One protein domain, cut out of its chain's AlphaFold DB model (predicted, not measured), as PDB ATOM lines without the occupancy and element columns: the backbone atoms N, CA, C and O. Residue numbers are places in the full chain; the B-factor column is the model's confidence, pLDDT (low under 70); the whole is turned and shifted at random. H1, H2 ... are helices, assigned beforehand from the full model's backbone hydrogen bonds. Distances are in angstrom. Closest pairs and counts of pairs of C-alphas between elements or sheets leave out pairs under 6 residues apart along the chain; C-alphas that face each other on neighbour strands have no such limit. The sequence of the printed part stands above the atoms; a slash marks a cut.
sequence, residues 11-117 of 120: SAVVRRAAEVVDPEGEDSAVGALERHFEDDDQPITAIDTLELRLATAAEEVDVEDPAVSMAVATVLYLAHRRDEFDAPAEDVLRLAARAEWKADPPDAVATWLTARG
ATOM      1  N   SER A  11     -54.432   3.111  -6.875       97.56
ATOM      2  CA  SER A  11     -54.657   3.870  -8.113       97.56
ATOM      3  C   SER A  11     -54.845   5.370  -7.848       97.56
ATOM      4  O   SER A  11     -54.210   6.211  -8.485       97.56
ATOM      5  N   ALA A  12     -55.644   5.732  -6.837       97.44
ATOM      6  CA  ALA A  12     -55.880   7.123  -6.464       97.44
ATOM      7  C   ALA A  12     -54.620   7.820  -5.927       97.44
ATOM      8  O   ALA A  12     -54.397   8.993  -6.234       97.44
ATOM      9  N   VAL A  13     -53.798   7.119  -5.140       97.69
ATOM     10  CA  VAL A  13     -52.545   7.674  -4.603       97.69
ATOM     11  C   VAL A  13     -51.490   7.828  -5.685       97.69
ATOM     12  O   VAL A  13     -50.824   8.858  -5.724       97.69
ATOM     13  N   VAL A  14     -51.355   6.850  -6.579       98.12
ATOM     14  CA  VAL A  14     -50.400   6.923  -7.689       98.12
ATOM     15  C   VAL A  14     -50.772   8.057  -8.639       98.12
ATOM     16  O   VAL A  14     -49.909   8.870  -8.959       98.12
ATOM     17  N   ARG A  15     -52.051   8.188  -9.010       98.00
ATOM     18  CA  ARG A  15     -52.517   9.331  -9.807       98.00
ATOM     19  C   ARG A  15     -52.204  10.657  -9.122       98.00
ATOM     20  O   ARG A  15     -51.675  11.569  -9.747       98.00
ATOM     21  N   ARG A  16     -52.471  10.762  -7.817       97.88
ATOM     22  CA  ARG A  16     -52.151  11.979  -7.062       97.88
ATOM     23  C   ARG A  16     -50.651  12.273  -7.052       97.88
ATOM     24  O   ARG A  16     -50.262  13.429  -7.172       97.88
ATOM     25  N   ALA A  17     -49.812  11.251  -6.913       98.12
ATOM     26  CA  ALA A  17     -48.366  11.410  -6.984       98.12
ATOM     27  C   ALA A  17     -47.923  11.897  -8.371       98.12
ATOM     28  O   ALA A  17     -47.120  12.823  -8.438       98.12
ATOM     29  N   ALA A  18     -48.490  11.342  -9.449       98.12
ATOM     30  CA  ALA A  18     -48.241  11.783 -10.820       98.12
ATOM     31  C   ALA A  18     -48.606  13.265 -11.012       98.12
ATOM     32  O   ALA A  18     -47.759  14.046 -11.432       98.12
ATOM     33  N   GLU A  19     -49.800  13.686 -10.581       97.75
ATOM     34  CA  GLU A  19     -50.235  15.094 -10.620       97.75
ATOM     35  C   GLU A  19     -49.298  16.044  -9.853       97.75
ATOM     36  O   GLU A  19     -49.176  17.221 -10.193       97.75
ATOM     37  N   VAL A  20     -48.673  15.560  -8.777       97.75
ATOM     38  CA  VAL A  20     -47.766  16.349  -7.937       97.75
ATOM     39  C   VAL A  20     -46.386  16.503  -8.583       97.75
ATOM     40  O   VAL A  20     -45.794  17.578  -8.485       97.75
ATOM     41  N   VAL A  21     -45.858  15.456  -9.227       97.50
ATOM     42  CA  VAL A  21     -44.510  15.483  -9.827       97.50
ATOM     43  C   VAL A  21     -44.497  16.013 -11.264       97.50
ATOM     44  O   VAL A  21     -43.534  16.675 -11.669       97.50
ATOM     45  N   ASP A  22     -45.570  15.748 -12.004       97.12
ATOM     46  CA  ASP A  22     -45.760  16.063 -13.417       97.12
ATOM     47  C   ASP A  22     -47.168  16.651 -13.646       97.12
ATOM     48  O   ASP A  22     -48.061  15.999 -14.190       97.12
ATOM     49  N   PRO A  23     -47.404  17.902 -13.206       95.50
ATOM     50  CA  PRO A  23     -48.725  18.528 -13.283       95.50
ATOM     51  C   PRO A  23     -49.205  18.773 -14.721       95.50
ATOM     52  O   PRO A  23     -50.403  18.950 -14.943       95.50
ATOM     53  N   GLU A  24     -48.283  18.827 -15.687       95.81
ATOM     54  CA  GLU A  24     -48.590  19.042 -17.104       95.81
ATOM     55  C   GLU A  24     -48.748  17.719 -17.877       95.81
ATOM     56  O   GLU A  24     -49.294  17.728 -18.981       95.81
ATOM     57  N   GLY A  25     -48.363  16.581 -17.285       94.69
ATOM     58  CA  GLY A  25     -48.480  15.261 -17.906       94.69
ATOM     59  C   GLY A  25     -47.502  15.054 -19.067       94.69
ATOM     60  O   GLY A  25     -47.825  14.337 -20.021       94.69
ATOM     61  N   GLU A  26     -46.354  15.736 -19.050       94.88
ATOM     62  CA  GLU A  26     -45.360  15.691 -20.129       94.88
ATOM     63  C   GLU A  26     -44.296  14.605 -19.909       94.88
ATOM     64  O   GLU A  26     -43.625  14.179 -20.858       94.88
ATOM     65  N   ASP A  27     -44.153  14.122 -18.676       96.19
ATOM     66  CA  ASP A  27     -43.176  13.115 -18.301       96.19
ATOM     67  C   ASP A  27     -43.703  11.708 -18.616       96.19
ATOM     68  O   ASP A  27     -44.521  11.103 -17.916       96.19
ATOM     69  N   SER A  28     -43.210  11.155 -19.726       96.75
ATOM     70  CA  SER A  28     -43.629   9.834 -20.195       96.75
ATOM     71  C   SER A  28     -43.318   8.695 -19.215       96.75
ATOM     72  O   SER A  28     -44.036   7.689 -19.242       96.75
ATOM     73  N   ALA A  29     -42.289   8.846 -18.372       97.44
ATOM     74  CA  ALA A  29     -41.902   7.856 -17.377       97.44
ATOM     75  C   ALA A  29     -42.881   7.895 -16.196       97.44
ATOM     76  O   ALA A  29     -43.472   6.871 -15.851       97.44
ATOM     77  N   VAL A  30     -43.181   9.085 -15.667       97.62
ATOM     78  CA  VAL A  30     -44.229   9.258 -14.645       97.62
ATOM     79  C   VAL A  30     -45.578   8.738 -15.148       97.62
ATOM     80  O   VAL A  30     -46.233   7.949 -14.465       97.62
ATOM     81  N   GLY A  31     -45.968   9.091 -16.374       97.62
ATOM     82  CA  GLY A  31     -47.209   8.593 -16.968       97.62
ATOM     83  C   GLY A  31     -47.214   7.073 -17.193       97.62
ATOM     84  O   GLY A  31     -48.276   6.452 -17.198       97.62
ATOM     85  N   ALA A  32     -46.056   6.438 -17.396       97.75
ATOM     86  CA  ALA A  32     -45.958   4.979 -17.469       97.75
ATOM     87  C   ALA A  32     -46.125   4.321 -16.092       97.75
ATOM     88  O   ALA A  32     -46.824   3.311 -15.995       97.75
ATOM     89  N   LEU A  33     -45.552   4.919 -15.044       97.69
ATOM     90  CA  LEU A  33     -45.750   4.484 -13.662       97.69
ATOM     91  C   LEU A  33     -47.225   4.590 -13.252       97.69
ATOM     92  O   LEU A  33     -47.757   3.655 -12.660       97.69
ATOM     93  N   GLU A  34     -47.902   5.688 -13.606       97.81
ATOM     94  CA  GLU A  34     -49.336   5.857 -13.341       97.81
ATOM     95  C   GLU A  34     -50.164   4.739 -13.980       97.81
ATOM     96  O   GLU A  34     -50.921   4.055 -13.289       97.81
ATOM     97  N   ARG A  35     -49.953   4.488 -15.278       97.50
ATOM     98  CA  ARG A  35     -50.643   3.418 -16.014       97.50
ATOM     99  C   ARG A  35     -50.398   2.028 -15.431       97.50
ATOM    100  O   ARG A  35     -51.269   1.173 -15.533       97.50
ATOM    101  N   HIS A  36     -49.246   1.780 -14.805       97.00
ATOM    102  CA  HIS A  36     -48.970   0.488 -14.169       97.00
ATOM    103  C   HIS A  36     -49.954   0.175 -13.025       97.00
ATOM    104  O   HIS A  36     -50.250  -0.991 -12.764       97.00
ATOM    105  N   PHE A  37     -50.486   1.203 -12.355       97.56
ATOM    106  CA  PHE A  37     -51.380   1.062 -11.204       97.56
ATOM    107  C   PHE A  37     -52.791   1.616 -11.443       97.56
ATOM    108  O   PHE A  37     -53.569   1.692 -10.492       97.56
ATOM    109  N   GLU A  38     -53.142   1.994 -12.676       96.75
ATOM    110  CA  GLU A  38     -54.407   2.683 -12.981       96.75
ATOM    111  C   GLU A  38     -55.650   1.875 -12.581       96.75
ATOM    112  O   GLU A  38     -56.630   2.448 -12.107       96.75
ATOM    113  N   ASP A  39     -55.564   0.546 -12.681       96.50
ATOM    114  CA  ASP A  39     -56.634  -0.398 -12.345       96.50
ATOM    115  C   ASP A  39     -56.548  -0.939 -10.899       96.50
ATOM    116  O   ASP A  39     -57.333  -1.810 -10.506       96.50
ATOM    117  N   ASP A  40     -55.588  -0.481 -10.084       95.69
ATOM    118  CA  ASP A  40     -55.412  -0.985  -8.717       95.69
ATOM    119  C   ASP A  40     -56.316  -0.270  -7.701       95.69
ATOM    120  O   ASP A  40     -55.900   0.591  -6.918       95.69
ATOM    121  N   ASP A  41     -57.579  -0.687  -7.695       95.12
ATOM    122  CA  ASP A  41     -58.610  -0.198  -6.778       95.12
ATOM    123  C   ASP A  41     -58.530  -0.812  -5.366       95.12
ATOM    124  O   ASP A  41     -59.444  -0.650  -4.549       95.12
ATOM    125  N   GLN A  42     -57.448  -1.525  -5.026       94.88
ATOM    126  CA  GLN A  42     -57.264  -2.035  -3.672       94.88
ATOM    127  C   GLN A  42     -56.995  -0.875  -2.694       94.88
ATOM    128  O   GLN A  42     -56.178   0.005  -2.983       94.88
ATOM    129  N   PRO A  43     -57.612  -0.869  -1.493       95.56
ATOM    130  CA  PRO A  43     -57.263   0.078  -0.439       95.56
ATOM    131  C   PRO A  43     -55.767   0.043  -0.129       95.56
ATOM    132  O   PRO A  43     -55.233  -1.024   0.177       95.56
ATOM    133  N   ILE A  44     -55.105   1.202  -0.109       94.38
ATOM    134  CA  ILE A  44     -53.644   1.270   0.059       94.38
ATOM    135  C   ILE A  44     -53.168   0.658   1.386       94.38
ATOM    136  O   ILE A  44     -52.094   0.076   1.466       94.38
ATOM    137  N   THR A  45     -54.007   0.692   2.426       92.56
ATOM    138  CA  THR A  45     -53.719   0.058   3.725       92.56
ATOM    139  C   THR A  45     -53.832  -1.454   3.752       92.56
ATOM    140  O   THR A  45     -53.454  -2.061   4.747       92.56
ATOM    141  N   ALA A  46     -54.410  -2.064   2.722       94.25
ATOM    142  CA  ALA A  46     -54.502  -3.515   2.618       94.25
ATOM    143  C   ALA A  46     -53.289  -4.122   1.889       94.25
ATOM    144  O   ALA A  46     -53.282  -5.324   1.636       94.25
ATOM    145  N   ILE A  47     -52.307  -3.306   1.488       94.88
ATOM    146  CA  ILE A  47     -51.163  -3.723   0.674       94.88
ATOM    147  C   ILE A  47     -49.923  -3.830   1.565       94.88
ATOM    148  O   ILE A  47     -49.186  -2.865   1.744       94.88
ATOM    149  N   ASP A  48     -49.661  -5.026   2.089       92.69
ATOM    150  CA  ASP A  48     -48.504  -5.275   2.963       92.69
ATOM    151  C   ASP A  48     -47.150  -5.151   2.234       92.69
ATOM    152  O   ASP A  48     -46.112  -4.965   2.861       92.69
ATOM    153  N   THR A  49     -47.142  -5.264   0.901       94.69
ATOM    154  CA  THR A  49     -45.934  -5.271   0.055       94.69
ATOM    155  C   THR A  49     -45.791  -4.016  -0.808       94.69
ATOM    156  O   THR A  49     -45.159  -4.066  -1.862       94.69
ATOM    157  N   LEU A  50     -46.383  -2.891  -0.388       96.12
ATOM    158  CA  LEU A  50     -46.458  -1.664  -1.189       96.12
ATOM    159  C   LEU A  50     -45.087  -1.200  -1.707       96.12
ATOM    160  O   LEU A  50     -44.941  -0.981  -2.905       96.12
ATOM    161  N   GLU A  51     -44.083  -1.118  -0.832       95.81
ATOM    162  CA  GLU A  51     -42.715  -0.707  -1.190       95.81
ATOM    163  C   GLU A  51     -42.117  -1.584  -2.294       95.81
ATOM    164  O   GLU A  51     -41.614  -1.073  -3.290       95.81
ATOM    165  N   LEU A  52     -42.229  -2.910  -2.156       96.00
ATOM    166  CA  LEU A  52     -41.718  -3.853  -3.150       96.00
ATOM    167  C   LEU A  52     -42.431  -3.683  -4.495       96.00
ATOM    168  O   LEU A  52     -41.782  -3.685  -5.535       96.00
ATOM    169  N   ARG A  53     -43.760  -3.522  -4.476       96.44
ATOM    170  CA  ARG A  53     -44.550  -3.324  -5.698       96.44
ATOM    171  C   ARG A  53     -44.148  -2.046  -6.429       96.44
ATOM    172  O   ARG A  53     -43.994  -2.078  -7.646       96.44
ATOM    173  N   LEU A  54     -43.968  -0.949  -5.695       96.88
ATOM    174  CA  LEU A  54     -43.542   0.328  -6.265       96.88
ATOM    175  C   LEU A  54     -42.119   0.255  -6.816       96.88
ATOM    176  O   LEU A  54     -41.891   0.722  -7.925       96.88
ATOM    177  N   ALA A  55     -41.190  -0.368  -6.088       95.31
ATOM    178  CA  ALA A  55     -39.822  -0.568  -6.556       95.31
ATOM    179  C   ALA A  55     -39.779  -1.371  -7.865       95.31
ATOM    180  O   ALA A  55     -39.122  -0.952  -8.810       95.31
ATOM    181  N   THR A  56     -40.533  -2.475  -7.961       96.50
ATOM    182  CA  THR A  56     -40.610  -3.265  -9.202       96.50
ATOM    183  C   THR A  56     -41.165  -2.444 -10.367       96.50
ATOM    184  O   THR A  56     -40.582  -2.457 -11.446       96.50
ATOM    185  N   ALA A  57     -42.248  -1.692 -10.159       96.50
ATOM    186  CA  ALA A  57     -42.811  -0.851 -11.214       96.50
ATOM    187  C   ALA A  57     -41.863   0.288 -11.631       96.50
ATOM    188  O   ALA A  57     -41.750   0.592 -12.815       96.50
ATOM    189  N   ALA A  58     -41.153   0.900 -10.681       95.69
ATOM    190  CA  ALA A  58     -40.175   1.945 -10.966       95.69
ATOM    191  C   ALA A  58     -38.971   1.412 -11.754       95.69
ATOM    192  O   ALA A  58     -38.527   2.070 -12.690       95.69
ATOM    193  N   GLU A  59     -38.480   0.211 -11.423       95.06
ATOM    194  CA  GLU A  59     -37.420  -0.471 -12.179       95.06
ATOM    195  C   GLU A  59     -37.832  -0.777 -13.629       95.06
ATOM    196  O   GLU A  59     -36.999  -0.694 -14.529       95.06
ATOM    197  N   GLU A  60     -39.102  -1.118 -13.873       95.25
ATOM    198  CA  GLU A  60     -39.627  -1.358 -15.226       95.25
ATOM    199  C   GLU A  60     -39.743  -0.081 -16.071       95.25
ATOM    200  O   GLU A  60     -39.722  -0.160 -17.303       95.25
ATOM    201  N   VAL A  61     -39.883   1.078 -15.423       94.94
ATOM    202  CA  VAL A  61     -40.033   2.384 -16.071       94.94
ATOM    203  C   VAL A  61     -38.669   3.052 -16.256       94.94
ATOM    204  O   VAL A  61     -38.139   3.040 -17.365       94.94
ATOM    205  N   ASP A  62     -38.133   3.641 -15.186       93.19
ATOM    206  CA  ASP A  62     -36.804   4.248 -15.079       93.19
ATOM    207  C   ASP A  62     -36.608   4.721 -13.628       93.19
ATOM    208  O   ASP A  62     -37.066   5.792 -13.232       93.19
ATOM    209  N   VAL A  63     -35.948   3.908 -12.805       88.81
ATOM    210  CA  VAL A  63     -35.702   4.242 -11.393       88.81
ATOM    211  C   VAL A  63     -34.645   5.341 -11.219       88.81
ATOM    212  O   VAL A  63     -34.584   5.965 -10.160       88.81
ATOM    213  N   GLU A  64     -33.812   5.600 -12.233       92.25
ATOM    214  CA  GLU A  64     -32.787   6.651 -12.180       92.25
ATOM    215  C   GLU A  64     -33.372   8.040 -12.483       92.25
ATOM    216  O   GLU A  64     -32.751   9.056 -12.151       92.25
ATOM    217  N   ASP A  65     -34.581   8.099 -13.054       96.31
ATOM    218  CA  ASP A  65     -35.299   9.346 -13.281       96.31
ATOM    219  C   ASP A  65     -35.724   9.982 -11.934       96.31
ATOM    220  O   ASP A  65     -36.438   9.363 -11.128       96.31
ATOM    221  N   PRO A  66     -35.316  11.237 -11.648       97.31
ATOM    222  CA  PRO A  66     -35.676  11.911 -10.405       97.31
ATOM    223  C   PRO A  66     -37.187  12.142 -10.249       97.31
ATOM    224  O   PRO A  66     -37.668  12.157  -9.115       97.31
ATOM    225  N   ALA A  67     -37.946  12.300 -11.337       97.62
ATOM    226  CA  ALA A  67     -39.399  12.436 -11.294       97.62
ATOM    227  C   ALA A  67     -40.068  11.119 -10.880       97.62
ATOM    228  O   ALA A  67     -40.944  11.128 -10.013       97.62
ATOM    229  N   VAL A  68     -39.609   9.982 -11.416       98.06
ATOM    230  CA  VAL A  68     -40.092   8.643 -11.025       98.06
ATOM    231  C   VAL A  68     -39.742   8.347  -9.567       98.06
ATOM    232  O   VAL A  68     -40.611   7.937  -8.795       98.06
ATOM    233  N   SER A  69     -38.505   8.635  -9.153       97.50
ATOM    234  CA  SER A  69     -38.083   8.520  -7.750       97.50
ATOM    235  C   SER A  69     -38.970   9.353  -6.815       97.50
ATOM    236  O   SER A  69     -39.436   8.861  -5.783       97.50
ATOM    237  N   MET A  70     -39.265  10.603  -7.188       98.19
ATOM    238  CA  MET A  70     -40.169  11.463  -6.421       98.19
ATOM    239  C   MET A  70     -41.618  10.972  -6.436       98.19
ATOM    240  O   MET A  70     -42.307  11.123  -5.425       98.19
ATOM    241  N   ALA A  71     -42.092  10.367  -7.528       98.31
ATOM    242  CA  ALA A  71     -43.431   9.791  -7.597       98.31
ATOM    243  C   ALA A  71     -43.569   8.640  -6.595       98.31
ATOM    244  O   ALA A  71     -44.497   8.636  -5.785       98.31
ATOM    245  N   VAL A  72     -42.601   7.718  -6.567       98.12
ATOM    246  CA  VAL A  72     -42.562   6.604  -5.605       98.12
ATOM    247  C   VAL A  72     -42.508   7.115  -4.166       98.12
ATOM    248  O   VAL A  72     -43.335   6.709  -3.344       98.12
ATOM    249  N   ALA A  73     -41.599   8.047  -3.866       98.00
ATOM    250  CA  ALA A  73     -41.490   8.651  -2.538       98.00
ATOM    251  C   ALA A  73     -42.805   9.327  -2.114       98.00
ATOM    252  O   ALA A  73     -43.231   9.214  -0.963       98.00
ATOM    253  N   THR A  74     -43.494   9.985  -3.050       98.31
ATOM    254  CA  THR A  74     -44.792  10.627  -2.806       98.31
ATOM    255  C   THR A  74     -45.887   9.605  -2.511       98.31
ATOM    256  O   THR A  74     -46.662   9.802  -1.574       98.31
ATOM    257  N   VAL A  75     -45.937   8.484  -3.241       98.25
ATOM    258  CA  VAL A  75     -46.891   7.401  -2.955       98.25
ATOM    259  C   VAL A  75     -46.656   6.829  -1.560       98.25
ATOM    260  O   VAL A  75     -47.604   6.704  -0.782       98.25
ATOM    261  N   LEU A  76     -45.403   6.523  -1.212       97.75
ATOM    262  CA  LEU A  76     -45.047   5.998   0.108       97.75
ATOM    263  C   LEU A  76     -45.382   6.989   1.222       97.75
ATOM    264  O   LEU A  76     -45.943   6.607   2.253       97.75
ATOM    265  N   TYR A  77     -45.099   8.268   1.005       97.50
ATOM    266  CA  TYR A  77     -45.446   9.327   1.937       97.50
ATOM    267  C   TYR A  77     -46.961   9.401   2.174       97.50
ATOM    268  O   TYR A  77     -47.415   9.319   3.318       97.50
ATOM    269  N   LEU A  78     -47.756   9.484   1.103       97.06
ATOM    270  CA  LEU A  78     -49.213   9.595   1.180       97.06
ATOM    271  C   LEU A  78     -49.883   8.315   1.693       97.06
ATOM    272  O   LEU A  78     -50.930   8.401   2.334       97.06
ATOM    273  N   ALA A  79     -49.278   7.140   1.502       95.81
ATOM    274  CA  ALA A  79     -49.742   5.900   2.123       95.81
ATOM    275  C   ALA A  79     -49.744   6.000   3.659       95.81
ATOM    276  O   ALA A  79     -50.686   5.550   4.321       95.81
ATOM    277  N   HIS A  80     -48.722   6.650   4.225       94.06
ATOM    278  CA  HIS A  80     -48.588   6.879   5.664       94.06
ATOM    279  C   HIS A  80     -49.333   8.135   6.146       94.06
ATOM    280  O   HIS A  80     -49.866   8.137   7.258       94.06
ATOM    281  N   ARG A  81     -49.398   9.189   5.325       95.19
ATOM    282  CA  ARG A  81     -49.984  10.507   5.634       95.19
ATOM    283  C   ARG A  81     -51.188  10.824   4.749       95.19
ATOM    284  O   ARG A  81     -51.255  11.854   4.090       95.19
ATOM    285  N   ARG A  82     -52.173   9.923   4.751       93.62
ATOM    286  CA  ARG A  82     -53.414  10.054   3.957       93.62
ATOM    287  C   ARG A  82     -54.229  11.307   4.294       93.62
ATOM    288  O   ARG A  82     -55.030  11.745   3.479       93.62
ATOM    289  N   ASP A  83     -54.032  11.874   5.483       93.50
ATOM    290  CA  ASP A  83     -54.592  13.162   5.897       93.50
ATOM    291  C   ASP A  83     -54.072  14.346   5.065       93.50
ATOM    292  O   ASP A  83     -54.741  15.371   4.986       93.50
ATOM    293  N   GLU A  84     -52.917  14.194   4.414       96.00
ATOM    294  CA  GLU A  84     -52.280  15.208   3.570       96.00
ATOM    295  C   GLU A  84     -52.507  14.969   2.063       96.00
ATOM    296  O   GLU A  84     -51.849  15.586   1.232       96.00
ATOM    297  N   PHE A  85     -53.450  14.101   1.676       95.50
ATOM    298  CA  PHE A  85     -53.718  13.777   0.265       95.50
ATOM    299  C   PHE A  85     -54.029  15.011  -0.604       95.50
ATOM    300  O   PHE A  85     -53.513  15.151  -1.717       95.50
ATOM    301  N   ASP A  86     -54.823  15.935  -0.061       95.31
ATOM    302  CA  ASP A  86     -55.219  17.186  -0.720       95.31
ATOM    303  C   ASP A  86     -54.263  18.357  -0.417       95.31
ATOM    304  O   ASP A  86     -54.578  19.515  -0.708       95.31
ATOM    305  N   ALA A  87     -53.103  18.095   0.197       96.81
ATOM    306  CA  ALA A  87     -52.132  19.138   0.505       96.81
ATOM    307  C   ALA A  87     -51.503  19.734  -0.776       96.81
ATOM    308  O   ALA A  87     -51.516  19.100  -1.842       96.81
ATOM    309  N   PRO A  88     -50.947  20.961  -0.700       97.12
ATOM    310  CA  PRO A  88     -50.258  21.587  -1.825       97.12
ATOM    311  C   PRO A  88     -49.096  20.730  -2.342       97.12
ATOM    312  O   PRO A  88     -48.341  20.163  -1.554       97.12
ATOM    313  N   ALA A  89     -48.917  20.678  -3.665       96.75
ATOM    314  CA  ALA A  89     -47.912  19.825  -4.309       96.75
ATOM    315  C   ALA A  89     -46.488  20.074  -3.780       96.75
ATOM    316  O   ALA A  89     -45.781  19.133  -3.441       96.75
ATOM    317  N   GLU A  90     -46.093  21.341  -3.625       96.88
ATOM    318  CA  GLU A  90     -44.777  21.716  -3.086       96.88
ATOM    319  C   GLU A  90     -44.553  21.200  -1.657       96.88
ATOM    320  O   GLU A  90     -43.441  20.802  -1.302       96.88
ATOM    321  N   ASP A  91     -45.607  21.186  -0.834       97.12
ATOM    322  CA  ASP A  91     -45.535  20.674   0.532       97.12
ATOM    323  C   ASP A  91     -45.380  19.159   0.546       97.12
ATOM    324  O   ASP A  91     -44.504  18.643   1.243       97.12
ATOM    325  N   VAL A  92     -46.165  18.467  -0.280       97.94
ATOM    326  CA  VAL A  92     -46.084  17.014  -0.448       97.94
ATOM    327  C   VAL A  92     -44.698  16.607  -0.948       97.94
ATOM    328  O   VAL A  92     -44.076  15.749  -0.330       97.94
ATOM    329  N   LEU A  93     -44.162  17.257  -1.989       97.50
ATOM    330  CA  LEU A  93     -42.824  16.969  -2.525       97.50
ATOM    331  C   LEU A  93     -41.739  17.123  -1.457       97.50
ATOM    332  O   LEU A  93     -40.894  16.244  -1.285       97.50
ATOM    333  N   ARG A  94     -41.780  18.226  -0.706       97.38
ATOM    334  CA  ARG A  94     -40.810  18.500   0.355       97.38
ATOM    335  C   ARG A  94     -40.879  17.465   1.468       97.38
ATOM    336  O   ARG A  94     -39.849  16.977   1.929       97.38
ATOM    337  N   LEU A  95     -42.084  17.150   1.936       97.88
ATOM    338  CA  LEU A  95     -42.288  16.217   3.040       97.88
ATOM    339  C   LEU A  95     -41.984  14.776   2.624       97.88
ATOM    340  O   LEU A  95     -41.363  14.058   3.406       97.88
ATOM    341  N   ALA A  96     -42.327  14.389   1.395       97.62
ATOM    342  CA  ALA A  96     -41.966  13.101   0.817       97.62
ATOM    343  C   ALA A  96     -40.444  12.948   0.710       97.62
ATOM    344  O   ALA A  96     -39.897  11.981   1.233       97.62
ATOM    345  N   ALA A  97     -39.742  13.939   0.149       97.19
ATOM    346  CA  ALA A  97     -38.283  13.902   0.049       97.19
ATOM    347  C   ALA A  97     -37.602  13.840   1.429       97.19
ATOM    348  O   ALA A  97     -36.638  13.099   1.634       97.19
ATOM    349  N   ARG A  98     -38.127  14.582   2.414       96.69
ATOM    350  CA  ARG A  98     -37.644  14.511   3.800       96.69
ATOM    351  C   ARG A  98     -37.894  13.154   4.444       96.69
ATOM    352  O   ARG A  98     -37.041  12.701   5.202       96.69
ATOM    353  N   ALA A  99     -39.047  12.540   4.200       96.88
ATOM    354  CA  ALA A  99     -39.386  11.242   4.765       96.88
ATOM    355  C   ALA A  99     -38.515  10.126   4.169       96.88
ATOM    356  O   ALA A  99     -37.952   9.340   4.928       96.88
ATOM    357  N   GLU A 100     -38.362  10.115   2.845       96.69
ATOM    358  CA  GLU A 100     -37.626   9.087   2.107       96.69
ATOM    359  C   GLU A 100     -36.119   9.157   2.387       96.69
ATOM    360  O   GLU A 100     -35.505   8.195   2.848       96.69
ATOM    361  N   TRP A 101     -35.518  10.334   2.203       97.00
ATOM    362  CA  TRP A 101     -34.062  10.489   2.274       97.00
ATOM    363  C   TRP A 101     -33.573  11.214   3.524       97.00
ATOM    364  O   TRP A 101     -32.422  11.629   3.590       97.00
ATOM    365  N   LYS A 102     -34.421  11.392   4.546       94.31
ATOM    366  CA  LYS A 102     -34.058  12.089   5.799       94.31
ATOM    367  C   LYS A 102     -33.476  13.489   5.556       94.31
ATOM    368  O   LYS A 102     -32.579  13.920   6.277       94.31
ATOM    369  N   ALA A 103     -34.033  14.186   4.565       90.69
ATOM    370  CA  ALA A 103     -33.589  15.492   4.075       90.69
ATOM    371  C   ALA A 103     -32.217  15.513   3.367       90.69
ATOM    372  O   ALA A 103     -31.634  16.581   3.218       90.69
ATOM    373  N   ASP A 104     -31.722  14.362   2.908       95.06
ATOM    374  CA  ASP A 104     -30.476  14.228   2.138       95.06
ATOM    375  C   ASP A 104     -30.715  13.428   0.836       95.06
ATOM    376  O   ASP A 104     -30.255  12.290   0.707       95.06
ATOM    377  N   PRO A 105     -31.539  13.947  -0.102       95.88
ATOM    378  CA  PRO A 105     -31.874  13.240  -1.336       95.88
ATOM    379  C   PRO A 105     -30.684  13.161  -2.307       95.88
ATOM    380  O   PRO A 105     -29.800  14.018  -2.266       95.88
ATOM    381  N   PRO A 106     -30.678  12.195  -3.247       96.50
ATOM    382  CA  PRO A 106     -29.678  12.136  -4.313       96.50
ATOM    383  C   PRO A 106     -29.581  13.449  -5.106       96.50
ATOM    384  O   PRO A 106     -30.598  14.100  -5.358       96.50
ATOM    385  N   ASP A 107     -28.381  13.798  -5.585       96.31
ATOM    386  CA  ASP A 107     -28.106  15.069  -6.281       96.31
ATOM    387  C   ASP A 107     -29.072  15.360  -7.445       96.31
ATOM    388  O   ASP A 107     -29.493  16.503  -7.648       96.31
ATOM    389  N   ALA A 108     -29.447  14.324  -8.204       96.44
ATOM    390  CA  ALA A 108     -30.399  14.441  -9.308       96.44
ATOM    391  C   ALA A 108     -31.789  14.887  -8.819       96.44
ATOM    392  O   ALA A 108     -32.384  15.796  -9.396       96.44
ATOM    393  N   VAL A 109     -32.267  14.308  -7.712       97.19
ATOM    394  CA  VAL A 109     -33.547  14.653  -7.077       97.19
ATOM    395  C   VAL A 109     -33.484  16.050  -6.459       97.19
ATOM    396  O   VAL A 109     -34.386  16.857  -6.679       97.19
ATOM    397  N   ALA A 110     -32.401  16.390  -5.753       97.06
ATOM    398  CA  ALA A 110     -32.210  17.720  -5.170       97.06
ATOM    399  C   ALA A 110     -32.230  18.828  -6.242       97.06
ATOM    400  O   ALA A 110     -32.891  19.861  -6.089       97.06
ATOM    401  N   THR A 111     -31.541  18.591  -7.361       97.19
ATOM    402  CA  THR A 111     -31.516  19.500  -8.515       97.19
ATOM    403  C   THR A 111     -32.907  19.637  -9.135       97.19
ATOM    404  O   THR A 111     -33.354  20.750  -9.422       97.19
ATOM    405  N   TRP A 112     -33.615  18.517  -9.298       97.06
ATOM    406  CA  TRP A 112     -34.968  18.476  -9.850       97.06
ATOM    407  C   TRP A 112     -35.992  19.224  -8.978       97.06
ATOM    408  O   TRP A 112     -36.834  19.949  -9.515       97.06
ATOM    409  N   LEU A 113     -35.886  19.113  -7.647       96.75
ATOM    410  CA  LEU A 113     -36.726  19.835  -6.681       96.75
ATOM    411  C   LEU A 113     -36.436  21.339  -6.692       96.75
ATOM    412  O   LEU A 113     -37.361  22.152  -6.747       96.75
ATOM    413  N   THR A 114     -35.157  21.716  -6.736       96.88
ATOM    414  CA  THR A 114     -34.737  23.126  -6.794       96.88
ATOM    415  C   THR A 114     -35.268  23.820  -8.049       96.88
ATOM    416  O   THR A 114     -35.742  24.953  -7.975       96.88
ATOM    417  N   ALA A 115     -35.256  23.139  -9.200       95.44
ATOM    418  CA  ALA A 115     -35.822  23.662 -10.448       95.44
ATOM    419  C   ALA A 115     -37.332  23.963 -10.353       95.44
ATOM    420  O   ALA A 115     -37.844  24.777 -11.120       95.44
ATOM    421  N   ARG A 116     -38.024  23.343  -9.390       93.94
ATOM    422  CA  ARG A 116     -39.447  23.533  -9.076       93.94
ATOM    423  C   ARG A 116     -39.683  24.469  -7.884       93.94
ATOM    424  O   ARG A 116     -40.815  24.612  -7.445       93.94
ATOM    425  N   GLY A 117     -38.634  25.104  -7.355       95.31
ATOM    426  CA  GLY A 117     -38.731  26.002  -6.201       95.31
ATOM    427  C   GLY A 117     -38.930  25.290  -4.860       95.31
ATOM    428  O   GLY A 117     -39.301  25.938  -3.883       95.31
TER     429      GLY A 117
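Overview. This is residues 11 to 117 of the 120 residues of an uncharacterized protein of Solirubrobacterales bacterium (UniProt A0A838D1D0). The longest helix, H4, runs through the middle of a compact, rounded body, and the five other helices pack round it. H1 and H2 form one helical hairpin and H3 forms another with H4, while H5 crosses H4 nearly at a right angle and H6 packs on residues 66 to 70 of H4. The printed part has 107 residues with six named helices, H1 to H6 in order, and no named strand: all helix. The radius of gyration of the C-alphas is 12.5 A, and the spans are 34 by 28 by 24 A.

Arrangement. H1, residues 11 to 21, and H2, residues 28 to 36, touch as a hairpin at a shallow tilt of 11 degrees, opposite ways; their closest C-alphas, Val 14 and Glu 34, are 5.8 A apart. H3, residues 50 to 61, and the hub H4, residues 66 to 80, form a hairpin at a shallow tilt of 17 degrees, with closest C-alphas Leu 54 and Val 72 at 6.4 A. H1 touches H4 at a steep tilt of 47 degrees, the closest C-alphas being Ala 17 and Ala 71, 5.2 A. H5, residues 89 to 101, touches H4 about perpendicular at 88 degrees, with closest C-alphas Thr 74 and Ala 96 at 5.2 A. H6, residues 107 to 114, touches H4 at its residues 66 to 70 alone, closest C-alphas Val 109 and Pro 66, 4.8 A. H3 and H6 are apart. In the six helices each O i to N i+4 pair is within hydrogen-bond range.

Along the chain. H1 begins at C-alpha 11 (-54.657, 3.870, -8.113). H4 spans 21.2 A, H5 18.0 A and H3 16.7 A. H6 ends at C-alpha 114 (-34.737, 23.126, -6.794).

Size, cuts and confidence. The C-alphas farthest apart, Ala 46 and Ala 115, are 35.5 A apart. The printed part has no cut; the link of residues 37 to 49 is long. No printed residue is under 70 in pLDDT.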